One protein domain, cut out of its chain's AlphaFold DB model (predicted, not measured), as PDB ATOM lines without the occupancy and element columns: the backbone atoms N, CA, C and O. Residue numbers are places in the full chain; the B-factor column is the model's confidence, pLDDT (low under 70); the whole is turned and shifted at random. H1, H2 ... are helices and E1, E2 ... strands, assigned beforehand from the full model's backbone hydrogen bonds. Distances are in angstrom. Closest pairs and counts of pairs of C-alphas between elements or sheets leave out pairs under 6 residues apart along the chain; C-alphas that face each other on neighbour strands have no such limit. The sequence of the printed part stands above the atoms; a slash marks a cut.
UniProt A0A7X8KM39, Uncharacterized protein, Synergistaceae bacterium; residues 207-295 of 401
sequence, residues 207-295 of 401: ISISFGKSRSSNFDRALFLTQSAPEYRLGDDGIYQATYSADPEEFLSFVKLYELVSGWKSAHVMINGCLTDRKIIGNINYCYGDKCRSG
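AT A GLANCE: This is residues 207 to 295 of the 401 residues of an uncharacterized protein of Synergistaceae bacterium (UniProt A0A7X8KM39). A twisted sheet of four antiparallel strands is covered on one face by two helices, H1 and H2, side by side; the opposite face is bare. A third and longest helix, H3, packs on H2 on the side away from H1, only grazes the sheet with its first residues, and runs out to one end of the longest axis. The printed part has 89 residues with three named helices and four named strands, in the order E1, H1, E2, E3, H2, E4, H3, the sheet's order being E2, E3, E1, E4. The class is mixed, helices and strands; the whole is compact, with a radius of gyration of the C-alphas of 12.3 A and spans of 38 by 25 by 24 A.

HOW THE PARTS SIT: The inner strands E3, residues 240 to 245, and E1, residues 207 to 211, are antiparallel at 167 degrees, with N 209 and O 242 at 2.9 A. E2, residues 231 to 234, is an edge strand and forms a hairpin with E3, with N 241 and O 233 at 2.8 A. E4, residues 268 to 271, is the other edge strand, antiparallel to E1, with N 208 and O 270 at 2.8 A. H2, residues 248 to 261, is on the sheet at a height of 8.9 A, over E3 and E1, along the strands at 24 degrees to E3 on the local plane. H1, residues 219 to 227, is on the same face at a height of 9.8 A, slantwise to the strands at 45 degrees to E3 on the local plane. E1, H1, E2 and E3, H2, E4 are split strand-helix-strand units, two strands running the same way with another strand between them, each with a right-handed crossover. H1 and H2 touch at a shallow tilt of 26 degrees, opposite ways; their closest C-alphas, of Ala 222 and Leu 257, are 6.0 A apart. H3, residues 278 to 294, touches H2 at a steep tilt of 41 degrees, opposite ways; their closest C-alphas, of Pro 248 and Cys 292, are 4.9 A apart. H3 only grazes the sheet, with residues 278 to 281, and is apart from H1. In H1 and H3 every O i to N i+4 pair is within hydrogen-bond range; in H2, 9 of 10 are.

IN THESE COORDINATES: E1 begins at C-alpha 207, (-26.003, 126.061, 228.769), and is 13.8 A long. H1 measures 12.2 A, E2 10.6 A, E3 17.4 A, H2 20.1 A and E4 10.4 A. H3 measures 23.5 A, from C-alpha 278 at (-32.037, 136.189, 234.102) to C-alpha 294 at (-14.518, 125.838, 245.805).

THE WHOLE: The two C-alphas farthest apart, of Asp 236 and Gly 295, are 40.0 A apart. The printed part has no cut and no long link. Its mean pLDDT is 92.2, and no printed residue is under 70.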
ATOM      1  N   ILE A 207     -25.641 124.657 228.707       95.81
ATOM      2  CA  ILE A 207     -26.003 126.061 228.769       95.81
ATOM      3  C   ILE A 207     -25.453 126.769 227.549       95.81
ATOM      4  O   ILE A 207     -24.284 126.613 227.207       95.81
ATOM      5  N   SER A 208     -26.297 127.540 226.880       95.31
ATOM      6  CA  SER A 208     -25.884 128.364 225.759       95.31
ATOM      7  C   SER A 208     -26.224 129.819 225.999       95.31
ATOM      8  O   SER A 208     -27.230 130.144 226.627       95.31
ATOM      9  N   ILE A 209     -25.381 130.699 225.480       97.06
ATOM     10  CA  ILE A 209     -25.616 132.135 225.453       97.06
ATOM     11  C   ILE A 209     -25.502 132.621 224.023       97.06
ATOM     12  O   ILE A 209     -24.527 132.317 223.334       97.06
ATOM     13  N   SER A 210     -26.520 133.344 223.583       95.69
ATOM     14  CA  SER A 210     -26.577 133.940 222.261       95.69
ATOM     15  C   SER A 210     -26.654 135.454 222.356       95.69
ATOM     16  O   SER A 210     -27.221 135.991 223.306       95.69
ATOM     17  N   PHE A 211     -26.051 136.148 221.395       96.19
ATOM     18  CA  PHE A 211     -26.152 137.595 221.253       96.19
ATOM     19  C   PHE A 211     -25.892 138.039 219.814       96.19
ATOM     20  O   PHE A 211     -25.102 137.433 219.095       96.19
ATOM     21  N   GLY A 212     -26.543 139.125 219.395       94.25
ATOM     22  CA  GLY A 212     -26.265 139.783 218.119       94.25
ATOM     23  C   GLY A 212     -25.077 140.747 218.187       94.25
ATOM     24  O   GLY A 212     -24.472 140.971 219.241       94.25
ATOM     25  N   LYS A 213     -24.763 141.371 217.048       92.69
ATOM     26  CA  LYS A 213     -23.737 142.419 216.966       92.69
ATOM     27  C   LYS A 213     -24.049 143.577 217.923       92.69
ATOM     28  O   LYS A 213     -25.174 144.066 217.976       92.69
ATOM     29  N   SER A 214     -23.037 144.053 218.647       91.75
ATOM     30  CA  SER A 214     -23.175 145.125 219.641       91.75
ATOM     31  C   SER A 214     -22.213 146.280 219.363       91.75
ATOM     32  O   SER A 214     -21.138 146.086 218.802       91.75
ATOM     33  N   ARG A 215     -22.592 147.495 219.782       90.69
ATOM     34  CA  ARG A 215     -21.711 148.683 219.795       90.69
ATOM     35  C   ARG A 215     -20.888 148.796 221.086       90.69
ATOM     36  O   ARG A 215     -20.161 149.766 221.265       90.69
ATOM     37  N   SER A 216     -21.052 147.855 222.018       92.25
ATOM     38  CA  SER A 216     -20.301 147.832 223.273       92.25
ATOM     39  C   SER A 216     -18.806 147.649 223.014       92.25
ATOM     40  O   SER A 216     -18.417 146.831 222.186       92.25
ATOM     41  N   SER A 217     -17.963 148.324 223.797       90.75
ATOM     42  CA  SER A 217     -16.511 148.090 223.807       90.75
ATOM     43  C   SER A 217     -16.127 146.664 224.222       90.75
ATOM     44  O   SER A 217     -15.017 146.219 223.947       90.75
ATOM     45  N   ASN A 218     -17.043 145.925 224.858       92.56
ATOM     46  CA  ASN A 218     -16.845 144.521 225.206       92.56
ATOM     47  C   ASN A 218     -17.137 143.560 224.042       92.56
ATOM     48  O   ASN A 218     -16.956 142.357 224.222       92.56
ATOM     49  N   PHE A 219     -17.585 144.044 222.876       94.38
ATOM     50  CA  PHE A 219     -18.003 143.178 221.770       94.38
ATOM     51  C   PHE A 219     -16.891 142.257 221.276       94.38
ATOM     52  O   PHE A 219     -17.086 141.046 221.255       94.38
ATOM     53  N   ASP A 220     -15.710 142.798 220.981       92.31
ATOM     54  CA  ASP A 220     -14.598 141.993 220.463       92.31
ATOM     55  C   ASP A 220     -14.132 140.939 221.478       92.31
ATOM     56  O   ASP A 220     -13.823 139.804 221.118       92.31
ATOM     57  N   ARG A 221     -14.160 141.280 222.776       94.56
ATOM     58  CA  ARG A 221     -13.845 140.340 223.865       94.56
ATOM     59  C   ARG A 221     -14.884 139.228 223.972       94.56
ATOM     60  O   ARG A 221     -14.517 138.067 224.113       94.56
ATOM     61  N   ALA A 222     -16.168 139.574 223.907       94.94
ATOM     62  CA  ALA A 222     -17.250 138.597 223.940       94.94
ATOM     63  C   ALA A 222     -17.198 137.674 222.718       94.94
ATOM     64  O   ALA A 222     -17.335 136.465 222.867       94.94
ATOM     65  N   LEU A 223     -16.932 138.220 221.530       93.69
ATOM     66  CA  LEU A 223     -16.784 137.444 220.303       93.69
ATOM     67  C   LEU A 223     -15.621 136.450 220.401       93.69
ATOM     68  O   LEU A 223     -15.805 135.276 220.090       93.69
ATOM     69  N   PHE A 224     -14.464 136.893 220.898       93.19
ATOM     70  CA  PHE A 224     -13.311 136.024 221.130       93.19
ATOM     71  C   PHE A 224     -13.640 134.863 222.083       93.19
ATOM     72  O   PHE A 224     -13.339 133.706 221.782       93.19
ATOM     73  N   LEU A 225     -14.296 135.152 223.213       91.88
ATOM     74  CA  LEU A 225     -14.709 134.125 224.177       91.88
ATOM     75  C   LEU A 225     -15.741 133.157 223.586       91.88
ATOM     76  O   LEU A 225     -15.666 131.958 223.843       91.88
ATOM     77  N   THR A 226     -16.673 133.662 222.780       94.69
ATOM     78  CA  THR A 226     -17.688 132.853 222.101       94.69
ATOM     79  C   THR A 226     -17.075 131.912 221.067       94.69
ATOM     80  O   THR A 226     -17.440 130.744 221.023       94.69
ATOM     81  N   GLN A 227     -16.120 132.382 220.261       89.94
ATOM     82  CA  GLN A 227     -15.420 131.555 219.266       89.94
ATOM     83  C   GLN A 227     -14.496 130.510 219.899       89.94
ATOM     84  O   GLN A 227     -14.208 129.492 219.278       89.94
ATOM     85  N   SER A 228     -14.049 130.760 221.130       87.50
ATOM     86  CA  SER A 228     -13.229 129.831 221.915       87.50
ATOM     87  C   SER A 228     -14.063 128.843 222.741       87.50
ATOM     88  O   SER A 228     -13.500 128.060 223.503       87.50
ATOM     89  N   ALA A 229     -15.397 128.906 222.658       91.12
ATOM     90  CA  ALA A 229     -16.280 128.019 223.405       91.12
ATOM     91  C   ALA A 229     -16.209 126.572 222.877       91.12
ATOM     92  O   ALA A 229     -15.915 126.373 221.697       91.12
ATOM     93  N   PRO A 230     -16.544 125.567 223.711       88.56
ATOM     94  CA  PRO A 230     -16.577 124.161 223.296       88.56
ATOM     95  C   PRO A 230     -17.433 123.924 222.047       88.56
ATOM     96  O   PRO A 230     -17.060 123.173 221.151       88.56
ATOM     97  N   GLU A 231     -18.575 124.607 221.971       90.56
ATOM     98  CA  GLU A 231     -19.431 124.623 220.794       90.56
ATOM     99  C   GLU A 231     -19.805 126.068 220.446       90.56
ATOM    100  O   GLU A 231     -20.432 126.774 221.240       90.56
ATOM    101  N   TYR A 232     -19.466 126.490 219.228       91.06
ATOM    102  CA  TYR A 232     -19.790 127.806 218.678       91.06
ATOM    103  C   TYR A 232     -20.674 127.674 217.434       91.06
ATOM    104  O   TYR A 232     -20.460 126.796 216.595       91.06
ATOM    105  N   ARG A 233     -21.667 128.559 217.299       89.12
ATOM    106  CA  ARG A 233     -22.499 128.701 216.099       89.12
ATOM    107  C   ARG A 233     -22.687 130.172 215.738       89.12
ATOM    108  O   ARG A 233     -22.881 131.012 216.615       89.12
ATOM    109  N   LEU A 234     -22.670 130.451 214.439       89.81
ATOM    110  CA  LEU A 234     -23.096 131.720 213.857       89.81
ATOM    111  C   LEU A 234     -24.396 131.470 213.095       89.81
ATOM    112  O   LEU A 234     -24.408 130.647 212.183       89.81
ATOM    113  N   GLY A 235     -25.475 132.133 213.499       81.38
ATOM    114  CA  GLY A 235     -26.733 132.139 212.760       81.38
ATOM    115  C   GLY A 235     -26.640 133.012 211.510       81.38
ATOM    116  O   GLY A 235     -25.865 133.971 211.467       81.38
ATOM    117  N   ASP A 236     -27.456 132.695 210.506       72.88
ATOM    118  CA  ASP A 236     -27.529 133.445 209.241       72.88
ATOM    119  C   ASP A 236     -27.993 134.902 209.439       72.88
ATOM    120  O   ASP A 236     -27.713 135.782 208.627       72.88
ATOM    121  N   ASP A 237     -28.659 135.173 210.558       80.31
ATOM    122  CA  ASP A 237     -29.099 136.483 211.039       80.31
ATOM    123  C   ASP A 237     -28.007 137.276 211.785       80.31
ATOM    124  O   ASP A 237     -28.241 138.391 212.258       80.31
ATOM    125  N   GLY A 238     -26.794 136.725 211.890       87.50
ATOM    126  CA  GLY A 238     -25.679 137.344 212.603       87.50
ATOM    127  C   GLY A 238     -25.747 137.177 214.124       87.50
ATOM    128  O   GLY A 238     -25.131 137.966 214.850       87.50
ATOM    129  N   ILE A 239     -26.479 136.174 214.621       91.50
ATOM    130  CA  ILE A 239     -26.474 135.794 216.037       91.50
ATOM    131  C   ILE A 239     -25.280 134.883 216.336       91.50
ATOM    132  O   ILE A 239     -25.110 133.817 215.748       91.50
ATOM    133  N   TYR A 240     -24.467 135.279 217.310       93.94
ATOM    134  CA  TYR A 240     -23.368 134.480 217.844       93.94
ATOM    135  C   TYR A 240     -23.879 133.649 219.012       93.94
ATOM    136  O   TYR A 240     -24.457 134.215 219.936       93.94
ATOM    137  N   GLN A 241     -23.640 132.339 219.015       95.06
ATOM    138  CA  GLN A 241     -24.021 131.451 220.111       95.06
ATOM    139  C   GLN A 241     -22.837 130.604 220.575       95.06
ATOM    140  O   GLN A 241     -22.209 129.917 219.773       95.06
ATOM    141  N   ALA A 242     -22.584 130.607 221.882       93.81
ATOM    142  CA  ALA A 242     -21.664 129.696 222.556       93.81
ATOM    143  C   ALA A 242     -22.451 128.701 223.412       93.81
ATOM    144  O   ALA A 242     -23.415 129.103 224.065       93.81
ATOM    145  N   THR A 243     -22.040 127.435 223.438       94.44
ATOM    146  CA  THR A 243     -22.624 126.380 224.280       94.44
ATOM    147  C   THR A 243     -21.537 125.709 225.117       94.44
ATOM    148  O   THR A 243     -20.442 125.439 224.628       94.44
ATOM    149  N   TYR A 244     -21.864 125.444 226.378       95.38
ATOM    150  CA  TYR A 244     -20.987 124.897 227.409       95.38
ATOM    151  C   TYR A 244     -21.697 123.758 228.143       95.38
ATOM    152  O   TYR A 244     -22.933 123.695 228.157       95.38
ATOM    153  N   SER A 245     -20.933 122.874 228.772       92.81
ATOM    154  CA  SER A 245     -21.439 121.789 229.608       92.81
ATOM    155  C   SER A 245     -21.454 122.144 231.102       92.81
ATOM    156  O   SER A 245     -21.215 123.283 231.509       92.81
ATOM    157  N   ALA A 246     -21.782 121.152 231.933       92.38
ATOM    158  CA  ALA A 246     -21.728 121.253 233.388       92.38
ATOM    159  C   ALA A 246     -20.304 121.166 233.956       92.38
ATOM    160  O   ALA A 246     -20.139 121.345 235.168       92.38
ATOM    161  N   ASP A 247     -19.303 120.859 233.126       91.75
ATOM    162  CA  ASP A 247     -17.908 120.809 233.550       91.75
ATOM    163  C   ASP A 247     -17.497 122.128 234.244       91.75
ATOM    164  O   ASP A 247     -17.876 123.206 233.774       91.75
ATOM    165  N   PRO A 248     -16.765 122.089 235.376       92.06
ATOM    166  CA  PRO A 248     -16.390 123.298 236.100       92.06
ATOM    167  C   PRO A 248     -15.632 124.342 235.273       92.06
ATOM    168  O   PRO A 248     -15.894 125.534 235.436       92.06
ATOM    169  N   GLU A 249     -14.715 123.940 234.395       91.00
ATOM    170  CA  GLU A 249     -13.922 124.875 233.591       91.00
ATOM    171  C   GLU A 249     -14.770 125.503 232.483       91.00
ATOM    172  O   GLU A 249     -14.734 126.725 232.273       91.00
ATOM    173  N   GLU A 250     -15.594 124.694 231.818       95.38
ATOM    174  CA  GLU A 250     -16.528 125.176 230.802       95.38
ATOM    175  C   GLU A 250     -17.590 126.100 231.406       95.38
ATOM    176  O   GLU A 250     -17.846 127.182 230.872       95.38
ATOM    177  N   PHE A 251     -18.167 125.738 232.554       96.00
ATOM    178  CA  PHE A 251     -19.165 126.560 233.231       96.00
ATOM    179  C   PHE A 251     -18.578 127.900 233.689       96.00
ATOM    180  O   PHE A 251     -19.206 128.948 233.534       96.00
ATOM    181  N   LEU A 252     -17.349 127.918 234.213       95.50
ATOM    182  CA  LEU A 252     -16.680 129.173 234.563       95.50
ATOM    183  C   LEU A 252     -16.345 130.015 233.324       95.50
ATOM    184  O   LEU A 252     -16.369 131.245 233.399       95.50
ATOM    185  N   SER A 253     -16.082 129.384 232.180       96.19
ATOM    186  CA  SER A 253     -15.913 130.078 230.898       96.19
ATOM    187  C   SER A 253     -17.224 130.703 230.410       96.19
ATOM    188  O   SER A 253     -17.225 131.863 229.992       96.19
ATOM    189  N   PHE A 254     -18.350 130.004 230.574       97.94
ATOM    190  CA  PHE A 254     -19.684 130.572 230.382       97.94
ATOM    191  C   PHE A 254     -19.920 131.795 231.280       97.94
ATOM    192  O   PHE A 254     -20.357 132.833 230.785       97.94
ATOM    193  N   VAL A 255     -19.606 131.712 232.580       97.62
ATOM    194  CA  VAL A 255     -19.800 132.830 233.524       97.62
ATOM    195  C   VAL A 255     -19.014 134.067 233.082       97.62
ATOM    196  O   VAL A 255     -19.578 135.161 233.064       97.62
ATOM    197  N   LYS A 256     -17.758 133.902 232.642       96.75
ATOM    198  CA  LYS A 256     -16.939 135.005 232.104       96.75
ATOM    199  C   LYS A 256     -17.606 135.682 230.906       96.75
ATOM    200  O   LYS A 256     -17.654 136.907 230.841       96.75
ATOM    201  N   LEU A 257     -18.131 134.901 229.959       97.50
ATOM    202  CA  LEU A 257     -18.842 135.448 228.804       97.50
ATOM    203  C   LEU A 257     -20.145 136.144 229.227       97.50
ATOM    204  O   LEU A 257     -20.421 137.263 228.794       97.50
ATOM    205  N   TYR A 258     -20.916 135.521 230.119       97.75
ATOM    206  CA  TYR A 258     -22.161 136.066 230.653       97.75
ATOM    207  C   TYR A 258     -21.959 137.426 231.336       97.75
ATOM    208  O   TYR A 258     -22.753 138.343 231.125       97.75
ATOM    209  N   GLU A 259     -20.893 137.606 232.116       95.94
ATOM    210  CA  GLU A 259     -20.578 138.885 232.767       95.94
ATOM    211  C   GLU A 259     -20.386 140.029 231.759       95.94
ATOM    212  O   GLU A 259     -20.799 141.158 232.031       95.94
ATOM    213  N   LEU A 260     -19.844 139.746 230.569       95.38
ATOM    214  CA  LEU A 260     -19.651 140.751 229.521       95.38
ATOM    215  C   LEU A 260     -20.950 141.132 228.805       95.38
ATOM    216  O   LEU A 260     -21.125 142.299 228.441       95.38
ATOM    217  N   VAL A 261     -21.835 140.156 228.577       95.69
ATOM    218  CA  VAL A 261     -22.980 140.318 227.664       95.69
ATOM    219  C   VAL A 261     -24.337 140.368 228.360       95.69
ATOM    220  O   VAL A 261     -25.306 140.783 227.740       95.69
ATOM    221  N   SER A 262     -24.447 140.017 229.646       91.75
ATOM    222  CA  SER A 262     -25.742 139.930 230.351       91.75
ATOM    223  C   SER A 262     -26.527 141.246 230.410       91.75
ATOM    224  O   SER A 262     -27.728 141.242 230.670       91.75
ATOM    225  N   GLY A 263     -25.864 142.386 230.201       91.12
ATOM    226  CA  GLY A 263     -26.505 143.698 230.090       91.12
ATOM    227  C   GLY A 263     -27.042 144.031 228.695       91.12
ATOM    228  O   GLY A 263     -27.704 145.055 228.537       91.12
ATOM    229  N   TRP A 264     -26.742 143.229 227.673       93.31
ATOM    230  CA  TRP A 264     -27.152 143.503 226.299       93.31
ATOM    231  C   TRP A 264     -28.575 143.009 226.063       93.31
ATOM    232  O   TRP A 264     -28.923 141.893 226.433       93.31
ATOM    233  N   LYS A 265     -29.392 143.825 225.387       89.75
ATOM    234  CA  LYS A 265     -30.786 143.468 225.071       89.75
ATOM    235  C   LYS A 265     -30.902 142.230 224.182       89.75
ATOM    236  O   LYS A 265     -31.871 141.499 224.298       89.75
ATOM    237  N   SER A 266     -29.907 142.005 223.327       91.44
ATOM    238  CA  SER A 266     -29.837 140.851 222.433       91.44
ATOM    239  C   SER A 266     -29.295 139.589 223.105       91.44
ATOM    240  O   SER A 266     -29.145 138.585 222.419       91.44
ATOM    241  N   ALA A 267     -28.883 139.648 224.378       94.50
ATOM    242  CA  ALA A 267     -28.278 138.508 225.050       94.50
ATOM    243  C   ALA A 267     -29.347 137.600 225.662       94.50
ATOM    244  O   ALA A 267     -30.083 138.004 226.564       94.50
ATOM    245  N   HIS A 268     -29.382 136.348 225.217       93.19
ATOM    246  CA  HIS A 268     -30.324 135.340 225.689       93.19
ATOM    247  C   HIS A 268     -29.572 134.097 226.154       93.19
ATOM    248  O   HIS A 268     -28.597 133.679 225.534       93.19
ATOM    249  N   VAL A 269     -30.017 133.502 227.262       96.06
ATOM    250  CA  VAL A 269     -29.419 132.278 227.808       96.06
ATOM    251  C   VAL A 269     -30.432 131.151 227.741       96.06
ATOM    252  O   VAL A 269     -31.579 131.310 228.162       96.06
ATOM    253  N   MET A 270     -30.001 129.995 227.250       90.94
ATOM    254  CA  MET A 270     -30.791 128.774 227.247       90.94
ATOM    255  C   MET A 270     -30.108 127.700 228.085       90.94
ATOM    256  O   MET A 270     -28.893 127.547 228.036       90.94
ATOM    257  N   ILE A 271     -30.896 126.925 228.826       90.56
ATOM    258  CA  ILE A 271     -30.439 125.710 229.506       90.56
ATOM    259  C   ILE A 271     -31.238 124.547 228.937       90.56
ATOM    260  O   ILE A 271     -32.471 124.577 228.975       90.56
ATOM    261  N   ASN A 272     -30.537 123.542 228.411       85.19
ATOM    262  CA  ASN A 272     -31.107 122.372 227.737       85.19
ATOM    263  C   ASN A 272     -32.136 122.753 226.653       85.19
ATOM    264  O   ASN A 272     -33.203 122.156 226.556       85.19
ATOM    265  N   GLY A 273     -31.839 123.800 225.874       78.69
ATOM    266  CA  GLY A 273     -32.708 124.290 224.797       78.69
ATOM    267  C   GLY A 273     -33.891 125.156 225.249       78.69
ATOM    268  O   GLY A 273     -34.631 125.655 224.407       78.69
ATOM    269  N   CYS A 274     -34.072 125.390 226.550       83.50
ATOM    270  CA  CYS A 274     -35.117 126.280 227.056       83.50
ATOM    271  C   CYS A 274     -34.553 127.665 227.376       83.50
ATOM    272  O   CYS A 274     -33.653 127.776 228.216       83.50
ATOM    273  N   LEU A 275     -35.146 128.718 226.805       86.94
ATOM    274  CA  LEU A 275     -34.887 130.097 227.224       86.94
ATOM    275  C   LEU A 275     -35.094 130.222 228.738       86.94
ATOM    276  O   LEU A 275     -36.094 129.754 229.283       86.94
ATOM    277  N   THR A 276     -34.108 130.789 229.425       87.69
ATOM    278  CA  THR A 276     -34.068 130.813 230.885       87.69
ATOM    279  C   THR A 276     -33.977 132.242 231.401       87.69
ATOM    280  O   THR A 276     -33.180 133.046 230.925       87.69
ATOM    281  N   ASP A 277     -34.803 132.537 232.405       88.00
ATOM    282  CA  ASP A 277     -34.887 133.855 233.022       88.00
ATOM    283  C   ASP A 277     -33.566 134.291 233.678       88.00
ATOM    284  O   ASP A 277     -32.847 133.498 234.299       88.00
ATOM    285  N   ARG A 278     -33.278 135.594 233.597       89.12
ATOM    286  CA  ARG A 278     -32.037 136.189 234.102       89.12
ATOM    287  C   ARG A 278     -31.834 135.955 235.600       89.12
ATOM    288  O   ARG A 278     -30.694 135.766 236.021       89.12
ATOM    289  N   LYS A 279     -32.900 135.941 236.409       89.12
ATOM    290  CA  LYS A 279     -32.828 135.687 237.857       89.12
ATOM    291  C   LYS A 279     -32.400 134.251 238.146       89.12
ATOM    292  O   LYS A 279     -31.581 134.035 239.035       89.12
ATOM    293  N   ILE A 280     -32.914 133.283 237.385       90.69
ATOM    294  CA  ILE A 280     -32.518 131.872 237.508       90.69
ATOM    295  C   ILE A 280     -31.040 131.722 237.141       90.69
ATOM    296  O   ILE A 280     -30.281 131.138 237.913       90.69
ATOM    297  N   ILE A 281     -30.608 132.312 236.023       94.50
ATOM    298  CA  ILE A 281     -29.195 132.291 235.619       94.50
ATOM    299  C   ILE A 281     -28.306 132.954 236.671       94.50
ATOM    300  O   ILE A 281     -27.291 132.380 237.044       94.50
ATOM    301  N   GLY A 282     -28.701 134.105 237.219       93.56
ATOM    302  CA  GLY A 282     -27.961 134.763 238.298       93.56
ATOM    303  C   GLY A 282     -27.795 133.871 239.532       93.56
ATOM    304  O   GLY A 282     -26.690 133.743 240.058       93.56
ATOM    305  N   ASN A 283     -28.863 133.187 239.956       92.25
ATOM    306  CA  ASN A 283     -28.816 132.249 241.079       92.25
ATOM    307  C   ASN A 283     -27.890 131.052 240.806       92.25
ATOM    308  O   ASN A 283     -27.142 130.644 241.700       92.25
ATOM    309  N   ILE A 284     -27.931 130.495 239.591       94.62
ATOM    310  CA  ILE A 284     -27.070 129.377 239.176       94.62
ATOM    311  C   ILE A 284     -25.612 129.839 239.082       94.62
ATOM    312  O   ILE A 284     -24.746 129.190 239.658       94.62
ATOM    313  N   ASN A 285     -25.333 130.978 238.447       95.81
ATOM    314  CA  ASN A 285     -23.982 131.531 238.311       95.81
ATOM    315  C   ASN A 285     -23.341 131.795 239.666       95.81
ATOM    316  O   ASN A 285     -22.167 131.492 239.857       95.81
ATOM    317  N   TYR A 286     -24.121 132.318 240.612       94.12
ATOM    318  CA  TYR A 286     -23.657 132.511 241.975       94.12
ATOM    319  C   TYR A 286     -23.383 131.164 242.656       94.12
ATOM    320  O   TYR A 286     -22.265 130.883 243.068       94.12
ATOM    321  N   CYS A 287     -24.383 130.284 242.740       95.56
ATOM    322  CA  CYS A 287     -24.270 129.064 243.534       95.56
ATOM    323  C   CYS A 287     -23.383 127.984 242.895       95.56
ATOM    324  O   CYS A 287     -22.500 127.443 243.553       95.56
ATOM    325  N   TYR A 288     -23.644 127.627 241.640       96.00
ATOM    326  CA  TYR A 288     -22.883 126.601 240.929       96.00
ATOM    327  C   TYR A 288     -21.497 127.117 240.533       96.00
ATOM    328  O   TYR A 288     -20.531 126.369 240.623       96.00
ATOM    329  N   GLY A 289     -21.361 128.408 240.209       96.56
ATOM    330  CA  GLY A 289     -20.046 129.018 240.002       96.56
ATOM    331  C   GLY A 289     -19.163 128.926 241.249       96.56
ATOM    332  O   GLY A 289     -18.003 128.535 241.144       96.56
ATOM    333  N   ASP A 290     -19.712 129.194 242.438       96.62
ATOM    334  CA  ASP A 290     -18.980 129.007 243.696       96.62
ATOM    335  C   ASP A 290     -18.650 127.537 243.963       96.62
ATOM    336  O   ASP A 290     -17.527 127.237 244.370       96.62
ATOM    337  N   LYS A 291     -19.565 126.606 243.653       95.25
ATOM    338  CA  LYS A 291     -19.279 125.163 243.694       95.25
ATOM    339  C   LYS A 291     -18.044 124.836 242.848       95.25
ATOM    340  O   LYS A 291     -17.102 124.243 243.373       95.25
ATOM    341  N   CYS A 292     -18.028 125.264 241.583       94.94
ATOM    342  CA  CYS A 292     -16.931 125.034 240.640       94.94
ATOM    343  C   CYS A 292     -15.597 125.609 241.132       94.94
ATOM    344  O   CYS A 292     -14.567 124.966 240.969       94.94
ATOM    345  N   ARG A 293     -15.605 126.789 241.769       94.50
ATOM    346  CA  ARG A 293     -14.390 127.422 242.316       94.50
ATOM    347  C   ARG A 293     -13.912 126.794 243.624       94.50
ATOM    348  O   ARG A 293     -12.721 126.825 243.907       94.50
ATOM    349  N   SER A 294     -14.831 126.283 244.442       92.38
ATOM    350  CA  SER A 294     -14.518 125.838 245.805       92.38
ATOM    351  C   SER A 294     -13.702 124.548 245.866       92.38
ATOM    352  O   SER A 294     -13.001 124.328 246.849       92.38
ATOM    353  N   GLY A 295     -13.849 123.663 244.872       83.62
ATOM    354  CA  GLY A 295     -13.307 122.301 244.924       83.62
ATOM    355  C   GLY A 295     -13.892 121.424 246.043       83.62
ATOM    356  O   GLY A 295     -13.427 120.306 246.241       83.62
TER     357      GLY A 295